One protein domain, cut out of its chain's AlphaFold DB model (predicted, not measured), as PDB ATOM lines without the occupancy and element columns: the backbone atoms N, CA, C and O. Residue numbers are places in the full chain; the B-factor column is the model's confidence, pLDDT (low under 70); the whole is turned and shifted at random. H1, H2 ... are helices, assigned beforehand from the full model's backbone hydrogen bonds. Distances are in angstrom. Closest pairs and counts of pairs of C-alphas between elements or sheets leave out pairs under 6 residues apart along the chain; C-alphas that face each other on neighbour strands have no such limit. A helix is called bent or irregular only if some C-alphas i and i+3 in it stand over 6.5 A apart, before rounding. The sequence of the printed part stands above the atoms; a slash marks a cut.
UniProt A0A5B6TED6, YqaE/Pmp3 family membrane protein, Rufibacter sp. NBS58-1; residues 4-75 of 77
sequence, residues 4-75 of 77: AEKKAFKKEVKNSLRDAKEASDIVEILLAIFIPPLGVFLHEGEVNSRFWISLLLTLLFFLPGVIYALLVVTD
ATOM      1  N   ALA A   4     128.658 140.787  95.130       88.06
ATOM      2  CA  ALA A   4     128.991 139.441  95.595       88.06
ATOM      3  C   ALA A   4     130.337 138.942  95.038       88.06
ATOM      4  O   ALA A   4     131.178 138.472  95.804       88.06
ATOM      5  N   GLU A   5     130.588 139.134  93.740       88.69
ATOM      6  CA  GLU A   5     131.827 138.717  93.065       88.69
ATOM      7  C   GLU A   5     133.042 139.471  93.623       88.69
ATOM      8  O   GLU A   5     134.067 138.872  93.938       88.69
ATOM      9  N   LYS A   6     132.902 140.785  93.866       87.38
ATOM     10  CA  LYS A   6     133.966 141.600  94.484       87.38
ATOM     11  C   LYS A   6     134.316 141.139  95.904       87.38
ATOM     12  O   LYS A   6     135.471 141.242  96.315       87.38
ATOM     13  N   LYS A   7     133.333 140.645  96.668       88.25
ATOM     14  CA  LYS A   7     133.537 140.150  98.041       88.25
ATOM     15  C   LYS A   7     134.261 138.804  98.051       88.25
ATOM     16  O   LYS A   7     135.154 138.625  98.878       88.25
ATOM     17  N   ALA A   8     133.900 137.897  97.144       91.25
ATOM     18  CA  ALA A   8     134.594 136.624  96.968       91.25
ATOM     19  C   ALA A   8     136.056 136.854  96.548       91.25
ATOM     20  O   ALA A   8     136.964 136.404  97.241       91.25
ATOM     21  N   PHE A   9     136.278 137.692  95.533       89.50
ATOM     22  CA  PHE A   9     137.616 138.041  95.049       89.50
ATOM     23  C   PHE A   9     138.500 138.686  96.132       89.50
ATOM     24  O   PHE A   9     139.638 138.273  96.335       89.50
ATOM     25  N   LYS A  10     137.979 139.652  96.909       91.12
ATOM     26  CA  LYS A  10     138.742 140.273  98.012       91.12
ATOM     27  C   LYS A  10     139.110 139.268  99.110       91.12
ATOM     28  O   LYS A  10     140.153 139.415  99.743       91.12
ATOM     29  N   LYS A  11     138.248 138.279  99.372       92.12
ATOM     30  CA  LYS A  11     138.511 137.228 100.364       92.12
ATOM     31  C   LYS A  11     139.626 136.296  99.891       92.12
ATOM     32  O   LYS A  11     140.495 135.969 100.689       92.12
ATOM     33  N   GLU A  12     139.617 135.933  98.615       92.69
ATOM     34  CA  GLU A  12     140.633 135.072  98.011       92.69
ATOM     35  C   GLU A  12     142.005 135.751  97.968       92.69
ATOM     36  O   GLU A  12     142.969 135.193  98.479       92.69
ATOM     37  N   VAL A  13     142.062 137.013  97.525       91.69
ATOM     38  CA  VAL A  13     143.290 137.826  97.578       91.69
ATOM     39  C   VAL A  13     143.792 137.990  99.015       91.69
ATOM     40  O   VAL A  13     144.982 137.884  99.274       91.69
ATOM     41  N   LYS A  14     142.909 138.221  99.997       91.88
ATOM     42  CA  LYS A  14     143.337 138.319 101.401       91.88
ATOM     43  C   LYS A  14     143.916 137.002 101.922       91.88
ATOM     44  O   LYS A  14     144.845 137.054 102.717       91.88
ATOM     45  N   ASN A  15     143.366 135.854 101.528       90.31
ATOM     46  CA  ASN A  15     143.897 134.559 101.944       90.31
ATOM     47  C   ASN A  15     145.269 134.292 101.314       90.31
ATOM     48  O   ASN A  15     146.200 134.020 102.059       90.31
ATOM     49  N   SER A  16     145.436 134.505 100.005       87.00
ATOM     50  CA  SER A  16     146.742 134.318  99.354       87.00
ATOM     51  C   SER A  16     147.820 135.272  99.884       87.00
ATOM     52  O   SER A  16     148.973 134.878 100.043       87.00
ATOM     53  N   LEU A  17     147.452 136.510 100.233       87.56
ATOM     54  CA  LEU A  17     148.357 137.451 100.902       87.56
ATOM     55  C   LEU A  17     148.732 137.009 102.322       87.56
ATOM     56  O   LEU A  17     149.843 137.284 102.762       87.56
ATOM     57  N   ARG A  18     147.822 136.351 103.053       86.81
ATOM     58  CA  ARG A  18     148.133 135.797 104.381       86.81
ATOM     59  C   ARG A  18     149.119 134.647 104.264       86.81
ATOM     60  O   ARG A  18     150.105 134.666 104.982       86.81
ATOM     61  N   ASP A  19     148.901 133.727 103.330       83.88
ATOM     62  CA  ASP A  19     149.801 132.588 103.115       83.88
ATOM     63  C   ASP A  19     151.215 133.057 102.730       83.88
ATOM     64  O   ASP A  19     152.209 132.553 103.248       83.88
ATOM     65  N   ALA A  20     151.310 134.087 101.881       82.06
ATOM     66  CA  ALA A  20     152.584 134.718 101.545       82.06
ATOM     67  C   ALA A  20     153.244 135.406 102.755       82.06
ATOM     68  O   ALA A  20     154.461 135.344 102.904       82.06
ATOM     69  N   LYS A  21     152.455 136.041 103.631       85.12
ATOM     70  CA  LYS A  21     152.972 136.714 104.827       85.12
ATOM     71  C   LYS A  21     153.558 135.725 105.840       85.12
ATOM     72  O   LYS A  21     154.642 135.973 106.350       85.12
ATOM     73  N   GLU A  22     152.883 134.606 106.099       82.56
ATOM     74  CA  GLU A  22     153.374 133.576 107.032       82.56
ATOM     75  C   GLU A  22     154.736 133.015 106.586       82.56
ATOM     76  O   GLU A  22     155.629 132.803 107.405       82.56
ATOM     77  N   ALA A  23     154.930 132.823 105.275       80.31
ATOM     78  CA  ALA A  23     156.217 132.392 104.731       80.31
ATOM     79  C   ALA A  23     157.327 133.434 104.963       80.31
ATOM     80  O   ALA A  23     158.438 133.061 105.346       80.31
ATOM     81  N   SER A  24     157.035 134.726 104.777       82.94
ATOM     82  CA  SER A  24     157.986 135.812 105.058       82.94
ATOM     83  C   SER A  24     158.354 135.891 106.538       82.94
ATOM     84  O   SER A  24     159.538 135.983 106.854       82.94
ATOM     85  N   ASP A  25     157.375 135.760 107.438       85.19
ATOM     86  CA  ASP A  25     157.599 135.828 108.888       85.19
ATOM     87  C   ASP A  25     158.591 134.729 109.346       85.19
ATOM     88  O   ASP A  25     159.490 134.979 110.151       85.19
ATOM     89  N   ILE A  26     158.498 133.514 108.788       86.81
ATOM     90  CA  ILE A  26     159.430 132.409 109.094       86.81
ATOM     91  C   ILE A  26     160.849 132.715 108.593       86.81
ATOM     92  O   ILE A  26     161.828 132.457 109.299       86.81
ATOM     93  N   VAL A  27     160.973 133.257 107.379       86.50
ATOM     94  CA  VAL A  27     162.270 133.620 106.787       86.50
ATOM     95  C   VAL A  27     162.932 134.745 107.586       86.50
ATOM     96  O   VAL A  27     164.129 134.670 107.860       86.50
ATOM     97  N   GLU A  28     162.164 135.745 108.013       86.31
ATOM     98  CA  GLU A  28     162.633 136.845 108.859       86.31
ATOM     99  C   GLU A  28     163.148 136.345 110.210       86.31
ATOM    100  O   GLU A  28     164.221 136.763 110.643       86.31
ATOM    101  N   ILE A  29     162.446 135.401 110.848       86.19
ATOM    102  CA  ILE A  29     162.887 134.787 112.109       86.19
ATOM    103  C   ILE A  29     164.187 134.000 111.912       86.19
ATOM    104  O   ILE A  29     165.116 134.134 112.710       86.19
ATOM    105  N   LEU A  30     164.289 133.197 110.848       87.19
ATOM    106  CA  LEU A  30     165.503 132.435 110.553       87.19
ATOM    107  C   LEU A  30     166.695 133.374 110.317       87.19
ATOM    108  O   LEU A  30     167.767 133.178 110.891       87.19
ATOM    109  N   LEU A  31     166.493 134.431 109.527       84.62
ATOM    110  CA  LEU A  31     167.502 135.462 109.298       84.62
ATOM    111  C   LEU A  31     167.856 136.201 110.589       84.62
ATOM    112  O   LEU A  31     169.034 136.443 110.815       84.62
ATOM    113  N   ALA A  32     166.895 136.495 111.466       84.50
ATOM    114  CA  ALA A  32     167.153 137.152 112.745       84.50
ATOM    115  C   ALA A  32     168.015 136.302 113.700       84.50
ATOM    116  O   ALA A  32     168.714 136.854 114.545       84.50
ATOM    117  N   ILE A  33     167.994 134.972 113.565       81.88
ATOM    118  CA  ILE A  33     168.830 134.066 114.365       81.88
ATOM    119  C   ILE A  33     170.266 134.010 113.826       81.88
ATOM    120  O   ILE A  33     171.213 134.108 114.602       81.88
ATOM    121  N   PHE A  34     170.446 133.855 112.509       81.44
ATOM    122  CA  PHE A  34     171.781 133.727 111.906       81.44
ATOM    123  C   PHE A  34     172.481 135.072 111.697       81.44
ATOM    124  O   PHE A  34     173.693 135.180 111.871       81.44
ATOM    125  N   ILE A  35     171.726 136.094 111.294       83.31
ATOM    126  CA  ILE A  35     172.207 137.444 111.003       83.31
ATOM    127  C   ILE A  35     171.175 138.448 111.553       83.31
ATOM    128  O   ILE A  35     170.384 139.016 110.790       83.31
ATOM    129  N   PRO A  36     171.183 138.695 112.879       79.50
ATOM    130  CA  PRO A  36     170.189 139.525 113.563       79.50
ATOM    131  C   PRO A  36     169.891 140.873 112.888       79.50
ATOM    132  O   PRO A  36     168.713 141.202 112.733       79.50
ATOM    133  N   PRO A  37     170.897 141.627 112.397       82.25
ATOM    134  CA  PRO A  37     170.653 142.905 111.730       82.25
ATOM    135  C   PRO A  37     169.860 142.777 110.425       82.25
ATOM    136  O   PRO A  37     169.056 143.651 110.113       82.25
ATOM    137  N   LEU A  38     170.050 141.691 109.668       81.12
ATOM    138  CA  LEU A  38     169.333 141.467 108.410       81.12
ATOM    139  C   LEU A  38     167.880 141.053 108.646       81.12
ATOM    140  O   LEU A  38     167.005 141.521 107.925       81.12
ATOM    141  N   GLY A  39     167.611 140.226 109.664       84.12
ATOM    142  CA  GLY A  39     166.240 139.865 110.036       84.12
ATOM    143  C   GLY A  39     165.424 141.081 110.485       84.12
ATOM    144  O   GLY A  39     164.302 141.276 110.029       84.12
ATOM    145  N   VAL A  40     166.020 141.957 111.305       84.44
ATOM    146  CA  VAL A  40     165.374 143.206 111.749       84.44
ATOM    147  C   VAL A  40     165.159 144.170 110.583       84.44
ATOM    148  O   VAL A  40     164.087 144.757 110.476       84.44
ATOM    149  N   PHE A  41     166.143 144.310 109.692       85.25
ATOM    150  CA  PHE A  41     166.015 145.163 108.511       85.25
ATOM    151  C   PHE A  41     164.898 144.697 107.569       85.25
ATOM    152  O   PHE A  41     164.145 145.526 107.066       85.25
ATOM    153  N   LEU A  42     164.765 143.385 107.345       82.19
ATOM    154  CA  LEU A  42     163.728 142.833 106.473       82.19
ATOM    155  C   LEU A  42     162.321 142.976 107.078       82.19
ATOM    156  O   LEU A  42     161.385 143.277 106.346       82.19
ATOM    157  N   HIS A  43     162.200 142.832 108.402       80.81
ATOM    158  CA  HIS A  43     160.936 142.978 109.127       80.81
ATOM    159  C   HIS A  43     160.453 144.434 109.220       80.81
ATOM    160  O   HIS A  43     159.279 144.730 109.009       80.81
ATOM    161  N   GLU A  44     161.355 145.358 109.563       82.31
ATOM    162  CA  GLU A  44     161.017 146.774 109.761       82.31
ATOM    163  C   GLU A  44     161.027 147.563 108.439       82.31
ATOM    164  O   GLU A  44     160.392 148.610 108.346       82.31
ATOM    165  N   GLY A  45     161.743 147.090 107.412       75.12
ATOM    166  CA  GLY A  45     161.868 147.754 106.109       75.12
ATOM    167  C   GLY A  45     162.649 149.077 106.128       75.12
ATOM    168  O   GLY A  45     162.865 149.678 105.076       75.12
ATOM    169  N   GLU A  46     163.095 149.529 107.303       77.44
ATOM    170  CA  GLU A  46     163.796 150.790 107.522       77.44
ATOM    171  C   GLU A  46     164.980 150.607 108.479       77.44
ATOM    172  O   GLU A  46     164.987 149.749 109.361       77.44
ATOM    173  N   VAL A  47     166.000 151.455 108.327       76.44
ATOM    174  CA  VAL A  47     167.137 151.509 109.255       76.44
ATOM    175  C   VAL A  47     166.749 152.367 110.454       76.44
ATOM    176  O   VAL A  47     167.014 153.565 110.512       76.44
ATOM    177  N   ASN A  48     166.093 151.747 111.422       81.25
ATOM    178  CA  ASN A  48     165.615 152.385 112.641       81.25
ATOM    179  C   ASN A  48     166.421 151.928 113.874       81.25
ATOM    180  O   ASN A  48     167.344 151.116 113.787       81.25
ATOM    181  N   SER A  49     166.136 152.493 115.053       83.38
ATOM    182  CA  SER A  49     166.951 152.264 116.264       83.38
ATOM    183  C   SER A  49     167.096 150.784 116.633       83.38
ATOM    184  O   SER A  49     168.115 150.389 117.194       83.38
ATOM    185  N   ARG A  50     166.113 149.947 116.279       84.38
ATOM    186  CA  ARG A  50     166.144 148.490 116.479       84.38
ATOM    187  C   ARG A  50     167.237 147.816 115.648       84.38
ATOM    188  O   ARG A  50     167.945 146.965 116.184       84.38
ATOM    189  N   PHE A  51     167.433 148.239 114.395       87.06
ATOM    190  CA  PHE A  51     168.538 147.777 113.553       87.06
ATOM    191  C   PHE A  51     169.885 148.104 114.203       87.06
ATOM    192  O   PHE A  51     170.702 147.207 114.401       87.06
ATOM    193  N   TRP A  52     170.090 149.353 114.630       85.06
ATOM    194  CA  TRP A  52     171.337 149.775 115.275       85.06
ATOM    195  C   TRP A  52     171.610 149.038 116.586       85.06
ATOM    196  O   TRP A  52     172.744 148.630 116.820       85.06
ATOM    197  N   ILE A  53     170.582 148.813 117.410       87.75
ATOM    198  CA  ILE A  53     170.705 148.008 118.632       87.75
ATOM    199  C   ILE A  53     171.120 146.578 118.279       87.75
ATOM    200  O   ILE A  53     172.080 146.076 118.858       87.75
ATOM    201  N   SER A  54     170.450 145.935 117.315       86.19
ATOM    202  CA  SER A  54     170.795 144.571 116.893       86.19
ATOM    203  C   SER A  54     172.222 144.487 116.341       86.19
ATOM    204  O   SER A  54     172.969 143.582 116.707       86.19
ATOM    205  N   LEU A  55     172.653 145.470 115.546       86.19
ATOM    206  CA  LEU A  55     173.999 145.560 114.990       86.19
ATOM    207  C   LEU A  55     175.055 145.723 116.085       86.19
ATOM    208  O   LEU A  55     176.060 145.016 116.078       86.19
ATOM    209  N   LEU A  56     174.811 146.615 117.044       88.19
ATOM    210  CA  LEU A  56     175.733 146.885 118.141       88.19
ATOM    211  C   LEU A  56     175.857 145.682 119.079       88.19
ATOM    212  O   LEU A  56     176.962 145.345 119.491       88.19
ATOM    213  N   LEU A  57     174.749 144.992 119.361       85.56
ATOM    214  CA  LEU A  57     174.748 143.763 120.152       85.56
ATOM    215  C   LEU A  57     175.509 142.644 119.430       85.56
ATOM    216  O   LEU A  57     176.330 141.962 120.040       85.56
ATOM    217  N   THR A  58     175.295 142.507 118.118       86.50
ATOM    218  CA  THR A  58     176.024 141.533 117.298       86.50
ATOM    219  C   THR A  58     177.520 141.843 117.326       86.50
ATOM    220  O   THR A  58     178.307 140.959 117.629       86.50
ATOM    221  N   LEU A  59     177.927 143.098 117.123       86.44
ATOM    222  CA  LEU A  59     179.328 143.525 117.219       86.44
ATOM    223  C   LEU A  59     179.930 143.282 118.611       86.44
ATOM    224  O   LEU A  59     181.045 142.783 118.705       86.44
ATOM    225  N   LEU A  60     179.208 143.593 119.689       86.00
ATOM    226  CA  LEU A  60     179.745 143.492 121.047       86.00
ATOM    227  C   LEU A  60     180.042 142.048 121.469       86.00
ATOM    228  O   LEU A  60     180.990 141.837 122.213       86.00
ATOM    229  N   PHE A  61     179.270 141.063 121.006       82.81
ATOM    230  CA  PHE A  61     179.490 139.650 121.347       82.81
ATOM    231  C   PHE A  61     180.263 138.880 120.268       82.81
ATOM    232  O   PHE A  61     181.070 138.011 120.594       82.81
ATOM    233  N   PHE A  62     180.064 139.202 118.987       85.75
ATOM    234  CA  PHE A  62     180.719 138.512 117.874       85.75
ATOM    235  C   PHE A  62     182.177 138.933 117.715       85.75
ATOM    236  O   PHE A  62     183.049 138.080 117.587       85.75
ATOM    237  N   LEU A  63     182.463 140.239 117.753       88.06
ATOM    238  CA  LEU A  63     183.808 140.763 117.524       88.06
ATOM    239  C   LEU A  63     184.837 140.249 118.551       88.06
ATOM    240  O   LEU A  63     185.880 139.761 118.115       88.06
ATOM    241  N   PRO A  64     184.582 140.260 119.879       90.38
ATOM    242  CA  PRO A  64     185.511 139.646 120.827       90.38
ATOM    243  C   PRO A  64     185.624 138.128 120.648       90.38
ATOM    244  O   PRO A  64     186.713 137.592 120.830       90.38
ATOM    245  N   GLY A  65     184.551 137.440 120.239       89.06
ATOM    246  CA  GLY A  65     184.598 136.013 119.912       89.06
ATOM    247  C   GLY A  65     185.513 135.713 118.719       89.06
ATOM    248  O   GLY A  65     186.336 134.805 118.795       89.06
ATOM    249  N   VAL A  66     185.428 136.516 117.653       92.06
ATOM    250  CA  VAL A  66     186.320 136.420 116.485       92.06
ATOM    251  C   VAL A  66     187.765 136.704 116.876       92.06
ATOM    252  O   VAL A  66     188.651 135.950 116.489       92.06
ATOM    253  N   ILE A  67     188.016 137.756 117.662       94.56
ATOM    254  CA  ILE A  67     189.369 138.089 118.128       94.56
ATOM    255  C   ILE A  67     189.941 136.939 118.959       94.56
ATOM    256  O   ILE A  67     191.057 136.504 118.696       94.56
ATOM    257  N   TYR A  68     189.180 136.405 119.916       92.38
ATOM    258  CA  TYR A  68     189.608 135.264 120.724       92.38
ATOM    259  C   TYR A  68     189.911 134.034 119.858       92.38
ATOM    260  O   TYR A  68     190.974 133.440 119.995       92.38
ATOM    261  N   ALA A  69     189.022 133.686 118.922       93.19
ATOM    262  CA  ALA A  69     189.236 132.564 118.015       93.19
ATOM    263  C   ALA A  69     190.496 132.746 117.156       93.19
ATOM    264  O   ALA A  69     191.251 131.796 116.986       93.19
ATOM    265  N   LEU A  70     190.747 133.959 116.652       95.62
ATOM    266  CA  LEU A  70     191.976 134.267 115.925       95.62
ATOM    267  C   LEU A  70     193.203 134.076 116.812       95.62
ATOM    268  O   LEU A  70     194.109 133.376 116.391       95.62
ATOM    269  N   LEU A  71     193.206 134.620 118.034       96.06
ATOM    270  CA  LEU A  71     194.328 134.471 118.966       96.06
ATOM    271  C   LEU A  71     194.630 133.001 119.291       96.06
ATOM    272  O   LEU A  71     195.801 132.641 119.373       96.06
ATOM    273  N   VAL A  72     193.595 132.167 119.439       95.75
ATOM    274  CA  VAL A  72     193.741 130.714 119.638       95.75
ATOM    275  C   VAL A  72     194.296 130.039 118.381       95.75
ATOM    276  O   VAL A  72     195.219 129.242 118.466       95.75
ATOM    277  N   VAL A  73     193.755 130.348 117.198       95.38
ATOM    278  CA  VAL A  73     194.188 129.736 115.926       95.38
ATOM    279  C   VAL A  73     195.606 130.159 115.535       95.38
ATOM    280  O   VAL A  73     196.305 129.401 114.870       95.38
ATOM    281  N   THR A  74     196.036 131.359 115.927       96.44
ATOM    282  CA  THR A  74     197.391 131.867 115.681       96.44
ATOM    283  C   THR A  74     198.365 131.565 116.821       96.44
ATOM    284  O   THR A  74     199.438 132.171 116.837       96.44
ATOM    285  N   ASP A  75     198.007 130.692 117.776       91.06
ATOM    286  CA  ASP A  75     198.813 130.330 118.960       91.06
ATOM    287  C   ASP A  75     199.403 131.558 119.685       91.06
ATOM    288  O   ASP A  75     200.538 131.573 120.162       91.06
TER     289      ASP A  75
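This is residues 4 to 75 of the 77 residues of the protein "YqaE/Pmp3 family membrane protein" of Rufibacter sp. NBS58-1 (UniProt A0A5B6TED6). The domain is a long, stretched zigzag of three helices: the long helix H1 comes in from one end, the short helix H2 folds back beside its last turns, and the long helix H3 folds back again and runs out to the other end. H2 sits at the middle as the joint between the two long helices, while residues 4 to 23 of H1 stick out at one end and residues 59 to 75, most of them in H3, stick out at the other. The printed part has 72 residues with three named helices, in the order H1, H2, H3, and no named strand; the class is all helix. The whole is extended, with a radius of gyration of the C-alphas of 19.8 A, and its C-alphas span 73 by 24 by 10 A.

H1 holds residues 4 to 34 and measures 46.1 A from first to last C-alpha; it begins at C-alpha 4 at (128.991, 139.441, 95.595). After Ile 35 comes H2, residues 36 to 44, 12.3 A long, beginning at C-alpha 36 at (170.189, 139.525, 113.563). Residues 45 to 48 lead to H3, residues 49 to 73, 35.3 A long, whose C-alpha 73 is at (194.188, 129.736, 115.926). H3 is neither bent nor irregular, but only just: C-alphas 61 and 64 are 6.0 A apart.

H1 and H2 touch and form a helical hairpin, running opposite ways at a shallow tilt of 18 degrees. H1 touches H2 with residues 25 to 33 alone; the closest C-alphas are those of Ala 32 and Gly 39, 3.9 A apart. H2 and H3 touch and form a second helical hairpin, opposite ways at a shallow tilt of 17 degrees. H3 touches H2 with residues 50 to 58 alone; the closest C-alphas are those of Pro 37 and Leu 55, 5.4 A apart. H1 and H3 are apart. In H1 and H2 every O i to N i+4 pair is within hydrogen-bond range; in H3 19 of 21 are.

The outline is a rod, and the two C-alphas farthest apart are those of Ala 4 and Asp 75, the first and last printed residues, at 74.2 A. Residues 4 to 23, which belong to H1, stand free, and so do residues 59 to 75, of which 59 to 73 belong to H3. The links from H1 to H2 and from H2 to H3 are both tight, with 1 and 4 residues. The printed part has no cut. The mean pLDDT of the printed part is 86.6, and no printed residue is under 70.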